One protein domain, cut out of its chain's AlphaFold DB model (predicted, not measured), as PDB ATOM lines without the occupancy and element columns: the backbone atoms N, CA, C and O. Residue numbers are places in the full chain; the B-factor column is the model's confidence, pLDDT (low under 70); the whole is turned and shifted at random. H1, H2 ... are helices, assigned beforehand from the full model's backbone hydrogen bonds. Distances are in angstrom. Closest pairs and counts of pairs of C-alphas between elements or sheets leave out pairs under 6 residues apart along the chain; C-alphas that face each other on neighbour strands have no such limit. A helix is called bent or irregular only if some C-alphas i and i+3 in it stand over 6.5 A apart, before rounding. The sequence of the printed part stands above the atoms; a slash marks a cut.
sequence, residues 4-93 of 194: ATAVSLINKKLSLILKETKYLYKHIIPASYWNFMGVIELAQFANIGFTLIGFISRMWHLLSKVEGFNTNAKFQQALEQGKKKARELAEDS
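AT A GLANCE: This is residues 4 to 93 of the 194 residues of an uncharacterized protein of Pichia membranifaciens (UniProt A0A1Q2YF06). A long bent helix, H1, folds back at its far end into H2, making a helical hairpin of H1b and H2, and a third helix, H3, sticks out from this body as a free arm. The other end of the long helix, residues 4 to 14 of H1a, also sticks out free, beyond the hairpin. The printed part has 90 residues with three named helices, in the order H1, H2, H3, and no named strand; its class is all helix. The whole is extended, with a radius of gyration of the C-alphas of 19.2 A, and its outline is flat, spanning 56 by 48 by 16 A.

HOW THE PARTS SIT: The longest helix is H1, residues 4 to 41, assigned as one helix by its hydrogen bonds but bent: C-alphas 26 and 29 are 6.7 A apart. Its arms are H1a, residues 4 to 26, and H1b, residues 29 to 41; their lines stand at a shallow tilt of 34 degrees, only just short of steep. H1b and H2, residues 46 to 64, form a hairpin. They touch, the closest C-alphas being those of Ile 40 and Ala 46, 4.5 A apart, and run opposite ways at a shallow tilt of 15 degrees. H1a and H2 only just touch, with 3 pairs of C-alphas within 8 A, through residues 21 to 25 of H1a and 60 to 63 of H2 alone. Their closest C-alphas are those of Tyr 25 and Trp 60, 6.8 A apart, and they run opposite ways at a steep tilt of 40 degrees. H3, residues 73 to 93, stands free and is apart from H1a, H1b and H2. In H1a, H1b, H2 and H3 every O i to N i+4 pair is within hydrogen-bond range.

IN THESE COORDINATES: H1a measures 33.3 A from C-alpha 4 at (164.147, 156.873, 135.378) to C-alpha 26. Residues 27 and 28 belong to neither arm, and H1b measures 18.4 A. H2 measures 26.8 A from C-alpha 46 at (132.502, 152.608, 177.689) to C-alpha 64. H3 measures 29.6 A and ends with C-alpha 93 at (164.597, 121.948, 182.662).

THE WHOLE: The two C-alphas farthest apart are those of Thr 5 and Ser 93, at 60.2 A. Without the stretches that stand free, residues 4 to 14 and 73 to 93, the body has 58 residues and spans 42 by 18 by 16 A. The printed part has no cut. The link from H1b to H2 is tight, with 4 residues, and that from H2 to H3 is short, with 8. The mean pLDDT of the printed part is 81.8; residues 67 to 82 and 84 to 93 are under 70, and H3 has a mean of 61.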
ATOM      1  N   ALA A   4     163.337 156.382 134.264       83.69
ATOM      2  CA  ALA A   4     164.147 156.873 135.378       83.69
ATOM      3  C   ALA A   4     163.483 158.042 136.140       83.69
ATOM      4  O   ALA A   4     163.547 158.100 137.370       83.69
ATOM      5  N   THR A   5     162.796 158.957 135.441       87.25
ATOM      6  CA  THR A   5     162.080 160.066 136.091       87.25
ATOM      7  C   THR A   5     160.861 159.555 136.858       87.25
ATOM      8  O   THR A   5     160.651 159.968 138.003       87.25
ATOM      9  N   ALA A   6     160.102 158.614 136.287       85.69
ATOM     10  CA  ALA A   6     158.948 157.998 136.944       85.69
ATOM     11  C   ALA A   6     159.356 157.234 138.218       85.69
ATOM     12  O   ALA A   6     158.778 157.463 139.283       85.69
ATOM     13  N   VAL A   7     160.415 156.420 138.148       86.06
ATOM     14  CA  VAL A   7     160.980 155.695 139.301       86.06
ATOM     15  C   VAL A   7     161.437 156.662 140.401       86.06
ATOM     16  O   VAL A   7     161.135 156.448 141.578       86.06
ATOM     17  N   SER A   8     162.087 157.778 140.047       88.56
ATOM     18  CA  SER A   8     162.504 158.789 141.034       88.56
ATOM     19  C   SER A   8     161.313 159.422 141.777       88.56
ATOM     20  O   SER A   8     161.375 159.649 142.990       88.56
ATOM     21  N   LEU A   9     160.195 159.647 141.073       91.31
ATOM     22  CA  LEU A   9     158.973 160.214 141.640       91.31
ATOM     23  C   LEU A   9     158.271 159.219 142.579       91.31
ATOM     24  O   LEU A   9     157.799 159.617 143.647       91.31
ATOM     25  N   ILE A  10     158.237 157.936 142.204       88.25
ATOM     26  CA  ILE A  10     157.699 156.842 143.026       88.25
ATOM     27  C   ILE A  10     158.485 156.735 144.338       88.25
ATOM     28  O   ILE A  10     157.889 156.813 145.412       88.25
ATOM     29  N   ASN A  11     159.819 156.681 144.269       86.94
ATOM     30  CA  ASN A  11     160.682 156.614 145.453       86.94
ATOM     31  C   ASN A  11     160.501 157.831 146.378       86.94
ATOM     32  O   ASN A  11     160.419 157.685 147.601       86.94
ATOM     33  N   LYS A  12     160.356 159.038 145.810       91.12
ATOM     34  CA  LYS A  12     160.069 160.253 146.587       91.12
ATOM     35  C   LYS A  12     158.733 160.152 147.331       91.12
ATOM     36  O   LYS A  12     158.699 160.455 148.524       91.12
ATOM     37  N   LYS A  13     157.660 159.692 146.673       89.88
ATOM     38  CA  LYS A  13     156.347 159.472 147.311       89.88
ATOM     39  C   LYS A  13     156.409 158.405 148.406       89.88
ATOM     40  O   LYS A  13     155.919 158.644 149.504       89.88
ATOM     41  N   LEU A  14     157.079 157.282 148.151       86.25
ATOM     42  CA  LEU A  14     157.240 156.197 149.123       86.25
ATOM     43  C   LEU A  14     157.975 156.676 150.391       86.25
ATOM     44  O   LEU A  14     157.561 156.362 151.506       86.25
ATOM     45  N   SER A  15     158.982 157.547 150.245       86.00
ATOM     46  CA  SER A  15     159.673 158.170 151.386       86.00
ATOM     47  C   SER A  15     158.793 159.107 152.232       86.00
ATOM     48  O   SER A  15     159.054 159.272 153.424       86.00
ATOM     49  N   LEU A  16     157.768 159.733 151.639       88.12
ATOM     50  CA  LEU A  16     156.810 160.583 152.357       88.12
ATOM     51  C   LEU A  16     155.824 159.724 153.145       88.12
ATOM     52  O   LEU A  16     155.691 159.923 154.351       88.12
ATOM     53  N   ILE A  17     155.257 158.699 152.501       87.06
ATOM     54  CA  ILE A  17     154.365 157.722 153.141       87.06
ATOM     55  C   ILE A  17     155.053 157.100 154.366       87.06
ATOM     56  O   ILE A  17     154.467 157.062 155.446       87.06
ATOM     57  N   LEU A  18     156.325 156.695 154.259       85.88
ATOM     58  CA  LEU A  18     157.086 156.169 155.402       85.88
ATOM     59  C   LEU A  18     157.258 157.186 156.547       85.88
ATOM     60  O   LEU A  18     157.191 156.801 157.715       85.88
ATOM     61  N   LYS A  19     157.451 158.480 156.254       87.31
ATOM     62  CA  LYS A  19     157.546 159.538 157.283       87.31
ATOM     63  C   LYS A  19     156.210 159.776 157.988       87.31
ATOM     64  O   LYS A  19     156.188 159.879 159.212       87.31
ATOM     65  N   GLU A  20     155.116 159.824 157.235       87.25
ATOM     66  CA  GLU A  20     153.755 160.002 157.760       87.25
ATOM     67  C   GLU A  20     153.338 158.806 158.625       87.25
ATOM     68  O   GLU A  20     152.934 158.983 159.775       87.25
ATOM     69  N   THR A  21     153.573 157.585 158.135       87.50
ATOM     70  CA  THR A  21     153.432 156.339 158.907       87.50
ATOM     71  C   THR A  21     154.237 156.430 160.214       87.50
ATOM     72  O   THR A  21     153.738 156.066 161.283       87.50
ATOM     73  N   LYS A  22     155.479 156.957 160.161       86.94
ATOM     74  CA  LYS A  22     156.373 157.071 161.331       86.94
ATOM     75  C   LYS A  22     155.820 158.007 162.394       86.94
ATOM     76  O   LYS A  22     155.907 157.710 163.586       86.94
ATOM     77  N   TYR A  23     155.225 159.108 161.953       89.56
ATOM     78  CA  TYR A  23     154.548 160.055 162.820       89.56
ATOM     79  C   TYR A  23     153.284 159.448 163.455       89.56
ATOM     80  O   TYR A  23     153.118 159.536 164.674       89.56
ATOM     81  N   LEU A  24     152.455 158.745 162.671       89.06
ATOM     82  CA  LEU A  24     151.230 158.089 163.148       89.06
ATOM     83  C   LEU A  24     151.492 157.096 164.289       89.06
ATOM     84  O   LEU A  24     150.877 157.194 165.349       89.06
ATOM     85  N   TYR A  25     152.437 156.174 164.107       89.19
ATOM     86  CA  TYR A  25     152.768 155.178 165.133       89.19
ATOM     87  C   TYR A  25     153.352 155.806 166.401       89.19
ATOM     88  O   TYR A  25     153.018 155.388 167.505       89.19
ATOM     89  N   LYS A  26     154.270 156.775 166.256       88.81
ATOM     90  CA  LYS A  26     155.036 157.300 167.394       88.81
ATOM     91  C   LYS A  26     154.260 158.341 168.204       88.81
ATOM     92  O   LYS A  26     154.477 158.432 169.409       88.81
ATOM     93  N   HIS A  27     153.403 159.129 167.557       90.12
ATOM     94  CA  HIS A  27     152.734 160.269 168.187       90.12
ATOM     95  C   HIS A  27     151.215 160.111 168.252       90.12
ATOM     96  O   HIS A  27     150.643 160.338 169.314       90.12
ATOM     97  N   ILE A  28     150.561 159.690 167.163       93.50
ATOM     98  CA  ILE A  28     149.092 159.619 167.125       93.50
ATOM     99  C   ILE A  28     148.573 158.435 167.941       93.50
ATOM    100  O   ILE A  28     147.755 158.637 168.831       93.50
ATOM    101  N   ILE A  29     149.076 157.217 167.710       93.38
ATOM    102  CA  ILE A  29     148.577 156.016 168.404       93.38
ATOM    103  C   ILE A  29     148.653 156.121 169.939       93.38
ATOM    104  O   ILE A  29     147.626 155.881 170.577       93.38
ATOM    105  N   PRO A  30     149.785 156.520 170.558       93.94
ATOM    106  CA  PRO A  30     149.854 156.657 172.011       93.94
ATOM    107  C   PRO A  30     148.925 157.753 172.546       93.94
ATOM    108  O   PRO A  30     148.256 157.540 173.552       93.94
ATOM    109  N   ALA A  31     148.836 158.903 171.868       95.06
ATOM    110  CA  ALA A  31     147.958 159.996 172.288       95.06
ATOM    111  C   ALA A  31     146.472 159.604 172.202       95.06
ATOM    112  O   ALA A  31     145.712 159.837 173.139       95.06
ATOM    113  N   SER A  32     146.061 158.958 171.108       95.50
ATOM    114  CA  SER A  32     144.692 158.465 170.947       95.50
ATOM    115  C   SER A  32     144.348 157.367 171.959       95.50
ATOM    116  O   SER A  32     143.230 157.366 172.460       95.50
ATOM    117  N   TYR A  33     145.290 156.487 172.322       96.31
ATOM    118  CA  TYR A  33     145.077 155.478 173.367       96.31
ATOM    119  C   TYR A  33     144.742 156.115 174.725       96.31
ATOM    120  O   TYR A  33     143.740 155.745 175.334       96.31
ATOM    121  N   TRP A  34     145.517 157.114 175.166       96.12
ATOM    122  CA  TRP A  34     145.239 157.838 176.414       96.12
ATOM    123  C   TRP A  34     143.887 158.557 176.381       96.12
ATOM    124  O   TRP A  34     143.098 158.425 177.315       96.12
ATOM    125  N   ASN A  35     143.572 159.242 175.278       94.75
ATOM    126  CA  ASN A  35     142.275 159.903 175.111       94.75
ATOM    127  C   ASN A  35     141.102 158.906 175.164       94.75
ATOM    128  O   ASN A  35     140.052 159.220 175.719       94.75
ATOM    129  N   PHE A  36     141.261 157.702 174.604       96.25
ATOM    130  CA  PHE A  36     140.210 156.680 174.605       96.25
ATOM    131  C   PHE A  36     140.081 155.955 175.948       96.25
ATOM    132  O   PHE A  36     138.964 155.594 176.311       96.25
ATOM    133  N   MET A  37     141.163 155.816 176.721       94.81
ATOM    134  CA  MET A  37     141.059 155.384 178.119       94.81
ATOM    135  C   MET A  37     140.271 156.390 178.962       94.81
ATOM    136  O   MET A  37     139.364 155.972 179.675       94.81
ATOM    137  N   GLY A  38     140.473 157.699 178.774       95.00
ATOM    138  CA  GLY A  38     139.623 158.718 179.407       95.00
ATOM    139  C   GLY A  38     138.127 158.560 179.074       95.00
ATOM    140  O   GLY A  38     137.273 158.693 179.945       95.00
ATOM    141  N   VAL A  39     137.780 158.187 177.834       94.94
ATOM    142  CA  VAL A  39     136.378 157.893 177.448       94.94
ATOM    143  C   VAL A  39     135.811 156.668 178.186       94.94
ATOM    144  O   VAL A  39     134.612 156.634 178.470       94.94
ATOM    145  N   ILE A  40     136.647 155.675 178.512       95.44
ATOM    146  CA  ILE A  40     136.250 154.507 179.315       95.44
ATOM    147  C   ILE A  40     136.101 154.888 180.793       95.44
ATOM    148  O   ILE A  40     135.110 154.500 181.406       95.44
ATOM    149  N   GLU A  41     137.018 155.688 181.343       95.75
ATOM    150  CA  GLU A  41     136.970 156.186 182.730       95.75
ATOM    151  C   GLU A  41     135.693 156.986 183.026       95.75
ATOM    152  O   GLU A  41     135.118 156.854 184.103       95.75
ATOM    153  N   LEU A  42     135.190 157.762 182.056       94.75
ATOM    154  CA  LEU A  42     133.911 158.474 182.185       94.75
ATOM    155  C   LEU A  42     132.678 157.544 182.214       94.75
ATOM    156  O   LEU A  42     131.585 158.019 182.525       94.75
ATOM    157  N   ALA A  43     132.828 156.257 181.875       93.06
ATOM    158  CA  ALA A  43     131.823 155.183 181.813       93.06
ATOM    159  C   ALA A  43     130.607 155.394 180.878       93.06
ATOM    160  O   ALA A  43     130.113 154.425 180.298       93.06
ATOM    161  N   GLN A  44     130.161 156.633 180.646       92.38
ATOM    162  CA  GLN A  44     128.996 157.002 179.828       92.38
ATOM    163  C   GLN A  44     129.048 156.437 178.396       92.38
ATOM    164  O   GLN A  44     128.006 156.187 177.791       92.38
ATOM    165  N   PHE A  45     130.252 156.212 177.859       94.69
ATOM    166  CA  PHE A  45     130.479 155.691 176.510       94.69
ATOM    167  C   PHE A  45     131.468 154.510 176.478       94.69
ATOM    168  O   PHE A  45     132.155 154.309 175.475       94.69
ATOM    169  N   ALA A  46     131.532 153.703 177.547       92.62
ATOM    170  CA  ALA A  46     132.502 152.608 177.689       92.62
ATOM    171  C   ALA A  46     132.554 151.658 176.472       92.62
ATOM    172  O   ALA A  46     133.638 151.370 175.964       92.62
ATOM    173  N   ASN A  47     131.400 151.247 175.928       95.75
ATOM    174  CA  ASN A  47     131.321 150.379 174.739       95.75
ATOM    175  C   ASN A  47     132.015 150.987 173.504       95.75
ATOM    176  O   ASN A  47     132.675 150.280 172.737       95.75
ATOM    177  N   ILE A  48     131.895 152.307 173.316       96.44
ATOM    178  CA  ILE A  48     132.570 153.033 172.232       96.44
ATOM    179  C   ILE A  48     134.071 153.109 172.533       96.44
ATOM    180  O   ILE A  48     134.874 152.825 171.648       96.44
ATOM    181  N   GLY A  49     134.455 153.401 173.779       96.69
ATOM    182  CA  GLY A  49     135.852 153.405 174.222       96.69
ATOM    183  C   GLY A  49     136.577 152.082 173.937       96.69
ATOM    184  O   GLY A  49     137.608 152.081 173.266       96.69
ATOM    185  N   PHE A  50     136.002 150.941 174.336       96.38
ATOM    186  CA  PHE A  50     136.569 149.618 174.038       96.38
ATOM    187  C   PHE A  50     136.666 149.340 172.529       96.38
ATOM    188  O   PHE A  50     137.687 148.836 172.057       96.38
ATOM    189  N   THR A  51     135.646 149.727 171.754       97.56
ATOM    190  CA  THR A  51     135.656 149.596 170.285       97.56
ATOM    191  C   THR A  51     136.795 150.407 169.657       97.56
ATOM    192  O   THR A  51     137.512 149.916 168.783       97.56
ATOM    193  N   LEU A  52     137.010 151.637 170.132       97.12
ATOM    194  CA  LEU A  52     138.072 152.527 169.670       97.12
ATOM    195  C   LEU A  52     139.475 152.025 170.056       97.12
ATOM    196  O   LEU A  52     140.393 152.106 169.238       97.12
ATOM    197  N   ILE A  53     139.648 151.438 171.246       97.25
ATOM    198  CA  ILE A  53     140.904 150.771 171.631       97.25
ATOM    199  C   ILE A  53     141.171 149.557 170.733       97.25
ATOM    200  O   ILE A  53     142.278 149.419 170.213       97.25
ATOM    201  N   GLY A  54     140.166 148.715 170.470       97.00
ATOM    202  CA  GLY A  54     140.289 147.596 169.528       97.00
ATOM    203  C   GLY A  54     140.697 148.050 168.119       97.00
ATOM    204  O   GLY A  54     141.558 147.433 167.482       97.00
ATOM    205  N   PHE A  55     140.150 149.178 167.657       96.00
ATOM    206  CA  PHE A  55     140.541 149.803 166.395       96.00
ATOM    207  C   PHE A  55     141.998 150.298 166.407       96.00
ATOM    208  O   PHE A  55     142.741 149.987 165.473       96.00
ATOM    209  N   ILE A  56     142.454 150.982 167.470       95.56
ATOM    210  CA  ILE A  56     143.871 151.365 167.628       95.56
ATOM    211  C   ILE A  56     144.780 150.139 167.599       95.56
ATOM    212  O   ILE A  56     145.769 150.149 166.867       95.56
ATOM    213  N   SER A  57     144.456 149.076 168.337       94.56
ATOM    214  CA  SER A  57     145.257 147.845 168.368       94.56
ATOM    215  C   SER A  57     145.410 147.235 166.972       94.56
ATOM    216  O   SER A  57     146.506 146.828 166.577       94.56
ATOM    217  N   ARG A  58     144.335 147.247 166.168       94.62
ATOM    218  CA  ARG A  58     144.373 146.802 164.768       94.62
ATOM    219  C   ARG A  58     145.196 147.738 163.877       94.62
ATOM    220  O   ARG A  58     145.966 147.240 163.057       94.62
ATOM    221  N   MET A  59     145.087 149.060 164.041       92.06
ATOM    222  CA  MET A  59     145.939 150.022 163.325       92.06
ATOM    223  C   MET A  59     147.418 149.841 163.672       92.06
ATOM    224  O   MET A  59     148.249 149.782 162.773       92.06
ATOM    225  N   TRP A  60     147.753 149.704 164.957       91.00
ATOM    226  CA  TRP A  60     149.116 149.472 165.434       91.00
ATOM    227  C   TRP A  60     149.709 148.204 164.814       91.00
ATOM    228  O   TRP A  60     150.805 148.241 164.256       91.00
ATOM    229  N   HIS A  61     148.942 147.108 164.811       89.56
ATOM    230  CA  HIS A  61     149.345 145.858 164.176       89.56
ATOM    231  C   HIS A  61     149.562 146.009 162.659       89.56
ATOM    232  O   HIS A  61     150.559 145.514 162.138       89.56
ATOM    233  N   LEU A  62     148.682 146.723 161.947       88.56
ATOM    234  CA  LEU A  62     148.836 146.991 160.510       88.56
ATOM    235  C   LEU A  62     150.076 147.849 160.208       88.56
ATOM    236  O   LEU A  62     150.877 147.479 159.353       88.56
ATOM    237  N   LEU A  63     150.281 148.944 160.942       86.62
ATOM    238  CA  LEU A  63     151.439 149.831 160.783       86.62
ATOM    239  C   LEU A  63     152.757 149.115 161.124       86.62
ATOM    240  O   LEU A  63     153.768 149.348 160.465       86.62
ATOM    241  N   SER A  64     152.743 148.188 162.091       82.00
ATOM    242  CA  SER A  64     153.910 147.366 162.450       82.00
ATOM    243  C   SER A  64     154.371 146.408 161.340       82.00
ATOM    244  O   SER A  64     155.524 145.979 161.359       82.00
ATOM    245  N   LYS A  65     153.500 146.092 160.368       83.75
ATOM    246  CA  LYS A  65     153.810 145.230 159.213       83.75
ATOM    247  C   LYS A  65     154.391 145.985 158.018       83.75
ATOM    248  O   LYS A  65     154.819 145.346 157.065       83.75
ATOM    249  N   VAL A  66     154.388 147.319 158.032       80.31
ATOM    250  CA  VAL A  66     154.932 148.112 156.924       80.31
ATOM    251  C   VAL A  66     156.455 147.961 156.911       80.31
ATOM    252  O   VAL A  66     157.145 148.330 157.863       80.31
ATOM    253  N   GLU A  67     157.010 147.407 155.836       57.53
ATOM    254  CA  GLU A  67     158.461 147.271 155.700       57.53
ATOM    255  C   GLU A  67     159.150 148.648 155.695       57.53
ATOM    256  O   GLU A  67     158.619 149.644 155.205       57.53
ATOM    257  N   GLY A  68     160.330 148.727 156.314       61.31
ATOM    258  CA  GLY A  68     161.020 149.995 156.587       61.31
ATOM    259  C   GLY A  68     160.610 150.679 157.899       61.31
ATOM    260  O   GLY A  68     161.321 151.570 158.369       61.31
ATOM    261  N   PHE A  69     159.539 150.228 158.561       55.28
ATOM    262  CA  PHE A  69     159.178 150.704 159.903       55.28
ATOM    263  C   PHE A  69     160.038 150.125 161.026       55.28
ATOM    264  O   PHE A  69     160.111 150.657 162.138       55.28
ATOM    265  N   ASN A  70     160.686 149.001 160.735       53.44
ATOM    266  CA  ASN A  70     161.296 148.138 161.723       53.44
ATOM    267  C   ASN A  70     162.694 148.627 162.149       53.44
ATOM    268  O   ASN A  70     163.684 147.905 162.064       53.44
ATOM    269  N   THR A  71     162.767 149.837 162.721       52.72
ATOM    270  CA  THR A  71     163.891 150.247 163.596       52.72
ATOM    271  C   THR A  71     164.132 149.246 164.736       52.72
ATOM    272  O   THR A  71     165.213 149.209 165.315       52.72
ATOM    273  N   ASN A  72     163.135 148.401 165.011       50.62
ATOM    274  CA  ASN A  72     163.157 147.290 165.942       50.62
ATOM    275  C   ASN A  72     163.573 145.948 165.319       50.62
ATOM    276  O   ASN A  72     163.409 144.940 165.992       50.62
ATOM    277  N   ALA A  73     164.189 145.884 164.129       54.12
ATOM    278  CA  ALA A  73     164.755 144.626 163.619       54.12
ATOM    279  C   ALA A  73     165.704 143.972 164.650       54.12
ATOM    280  O   ALA A  73     165.657 142.765 164.862       54.12
ATOM    281  N   LYS A  74     166.465 144.791 165.394       52.41
ATOM    282  CA  LYS A  74     167.284 144.354 166.539       52.41
ATOM    283  C   LYS A  74     166.466 143.925 167.764       52.41
ATOM    284  O   LYS A  74     166.873 143.007 168.460       52.41
ATOM    285  N   PHE A  75     165.327 144.564 168.038       52.41
ATOM    286  CA  PHE A  75     164.456 144.216 169.169       52.41
ATOM    287  C   PHE A  75     163.641 142.947 168.888       52.41
ATOM    288  O   PHE A  75     163.551 142.091 169.754       52.41
ATOM    289  N   GLN A  76     163.114 142.769 167.672       56.81
ATOM    290  CA  GLN A  76     162.493 141.516 167.241       56.81
ATOM    291  C   GLN A  76     163.517 140.380 167.186       56.81
ATOM    292  O   GLN A  76     163.231 139.322 167.728       56.81
ATOM    293  N   GLN A  77     164.733 140.605 166.668       60.88
ATOM    294  CA  GLN A  77     165.811 139.616 166.783       60.88
ATOM    295  C   GLN A  77     166.148 139.294 168.245       60.88
ATOM    296  O   GLN A  77     166.264 138.121 168.573       60.88
ATOM    297  N   ALA A  78     166.240 140.281 169.142       63.44
ATOM    298  CA  ALA A  78     166.480 140.034 170.568       63.44
ATOM    299  C   ALA A  78     165.321 139.275 171.244       63.44
ATOM    300  O   ALA A  78     165.558 138.433 172.106       63.44
ATOM    301  N   LEU A  79     164.073 139.525 170.841       66.50
ATOM    302  CA  LEU A  79     162.881 138.871 171.388       66.50
ATOM    303  C   LEU A  79     162.704 137.450 170.821       66.50
ATOM    304  O   LEU A  79     162.283 136.549 171.543       66.50
ATOM    305  N   GLU A  80     163.102 137.205 169.570       66.88
ATOM    306  CA  GLU A  80     163.220 135.861 168.994       66.88
ATOM    307  C   GLU A  80     164.400 135.074 169.573       66.88
ATOM    308  O   GLU A  80     164.243 133.894 169.874       66.88
ATOM    309  N   GLN A  81     165.559 135.705 169.785       68.62
ATOM    310  CA  GLN A  81     166.701 135.102 170.481       68.62
ATOM    311  C   GLN A  81     166.341 134.772 171.934       68.62
ATOM    312  O   GLN A  81     166.640 133.675 172.395       68.62
ATOM    313  N   GLY A  82     165.622 135.660 172.626       68.06
ATOM    314  CA  GLY A  82     165.074 135.406 173.959       68.06
ATOM    315  C   GLY A  82     164.100 134.226 173.975       68.06
ATOM    316  O   GLY A  82     164.234 133.340 174.814       68.06
ATOM    317  N   LYS A  83     163.174 134.148 173.008       71.38
ATOM    318  CA  LYS A  83     162.249 133.008 172.864       71.38
ATOM    319  C   LYS A  83     162.951 131.694 172.512       71.38
ATOM    320  O   LYS A  83     162.539 130.657 173.017       71.38
ATOM    321  N   LYS A  84     163.997 131.718 171.678       67.19
ATOM    322  CA  LYS A  84     164.805 130.529 171.353       67.19
ATOM    323  C   LYS A  84     165.592 130.050 172.574       67.19
ATOM    324  O   LYS A  84     165.439 128.900 172.960       67.19
ATOM    325  N   LYS A  85     166.296 130.953 173.261       66.00
ATOM    326  CA  LYS A  85     167.068 130.634 174.470       66.00
ATOM    327  C   LYS A  85     166.195 130.155 175.638       66.00
ATOM    328  O   LYS A  85     166.594 129.261 176.372       66.00
ATOM    329  N   ALA A  86     164.992 130.712 175.798       64.75
ATOM    330  CA  ALA A  86     164.017 130.224 176.777       64.75
ATOM    331  C   ALA A  86     163.472 128.829 176.423       64.75
ATOM    332  O   ALA A  86     163.149 128.060 177.322       64.75
ATOM    333  N   ARG A  87     163.385 128.488 175.131       61.81
ATOM    334  CA  ARG A  87     162.962 127.160 174.668       61.81
ATOM    335  C   ARG A  87     164.065 126.112 174.827       61.81
ATOM    336  O   ARG A  87     163.758 125.009 175.250       61.81
ATOM    337  N   GLU A  88     165.322 126.474 174.572       59.09
ATOM    338  CA  GLU A  88     166.494 125.631 174.859       59.09
ATOM    339  C   GLU A  88     166.594 125.332 176.369       59.09
ATOM    340  O   GLU A  88     166.621 124.171 176.766       59.09
ATOM    341  N   LEU A  89     166.493 126.355 177.230       58.41
ATOM    342  CA  LEU A  89     166.452 126.174 178.692       58.41
ATOM    343  C   LEU A  89     165.245 125.351 179.185       58.41
ATOM    344  O   LEU A  89     165.342 124.686 180.214       58.41
ATOM    345  N   ALA A  90     164.112 125.377 178.478       57.59
ATOM    346  CA  ALA A  90     162.937 124.579 178.828       57.59
ATOM    347  C   ALA A  90     163.068 123.092 178.444       57.59
ATOM    348  O   ALA A  90     162.378 122.259 179.031       57.59
ATOM    349  N   GLU A  91     163.936 122.743 177.489       55.59
ATOM    350  CA  GLU A  91     164.214 121.342 177.145       55.59
ATOM    351  C   GLU A  91     165.204 120.702 178.138       55.59
ATOM    352  O   GLU A  91     164.988 119.552 178.527       55.59
ATOM    353  N   ASP A  92     166.162 121.468 178.677       51.03
ATOM    354  CA  ASP A  92     167.037 121.029 179.783       51.03
ATOM    355  C   ASP A  92     166.322 120.990 181.155       51.03
ATOM    356  O   ASP A  92     166.681 120.209 182.038       51.03
ATOM    357  N   SER A  93     165.272 121.797 181.359       50.03
ATOM    358  CA  SER A  93     164.597 121.948 182.662       50.03
ATOM    359  C   SER A  93     163.462 120.944 182.942       50.03
ATOM    360  O   SER A  93     162.675 121.149 183.870       50.03
TER     361      SER A  93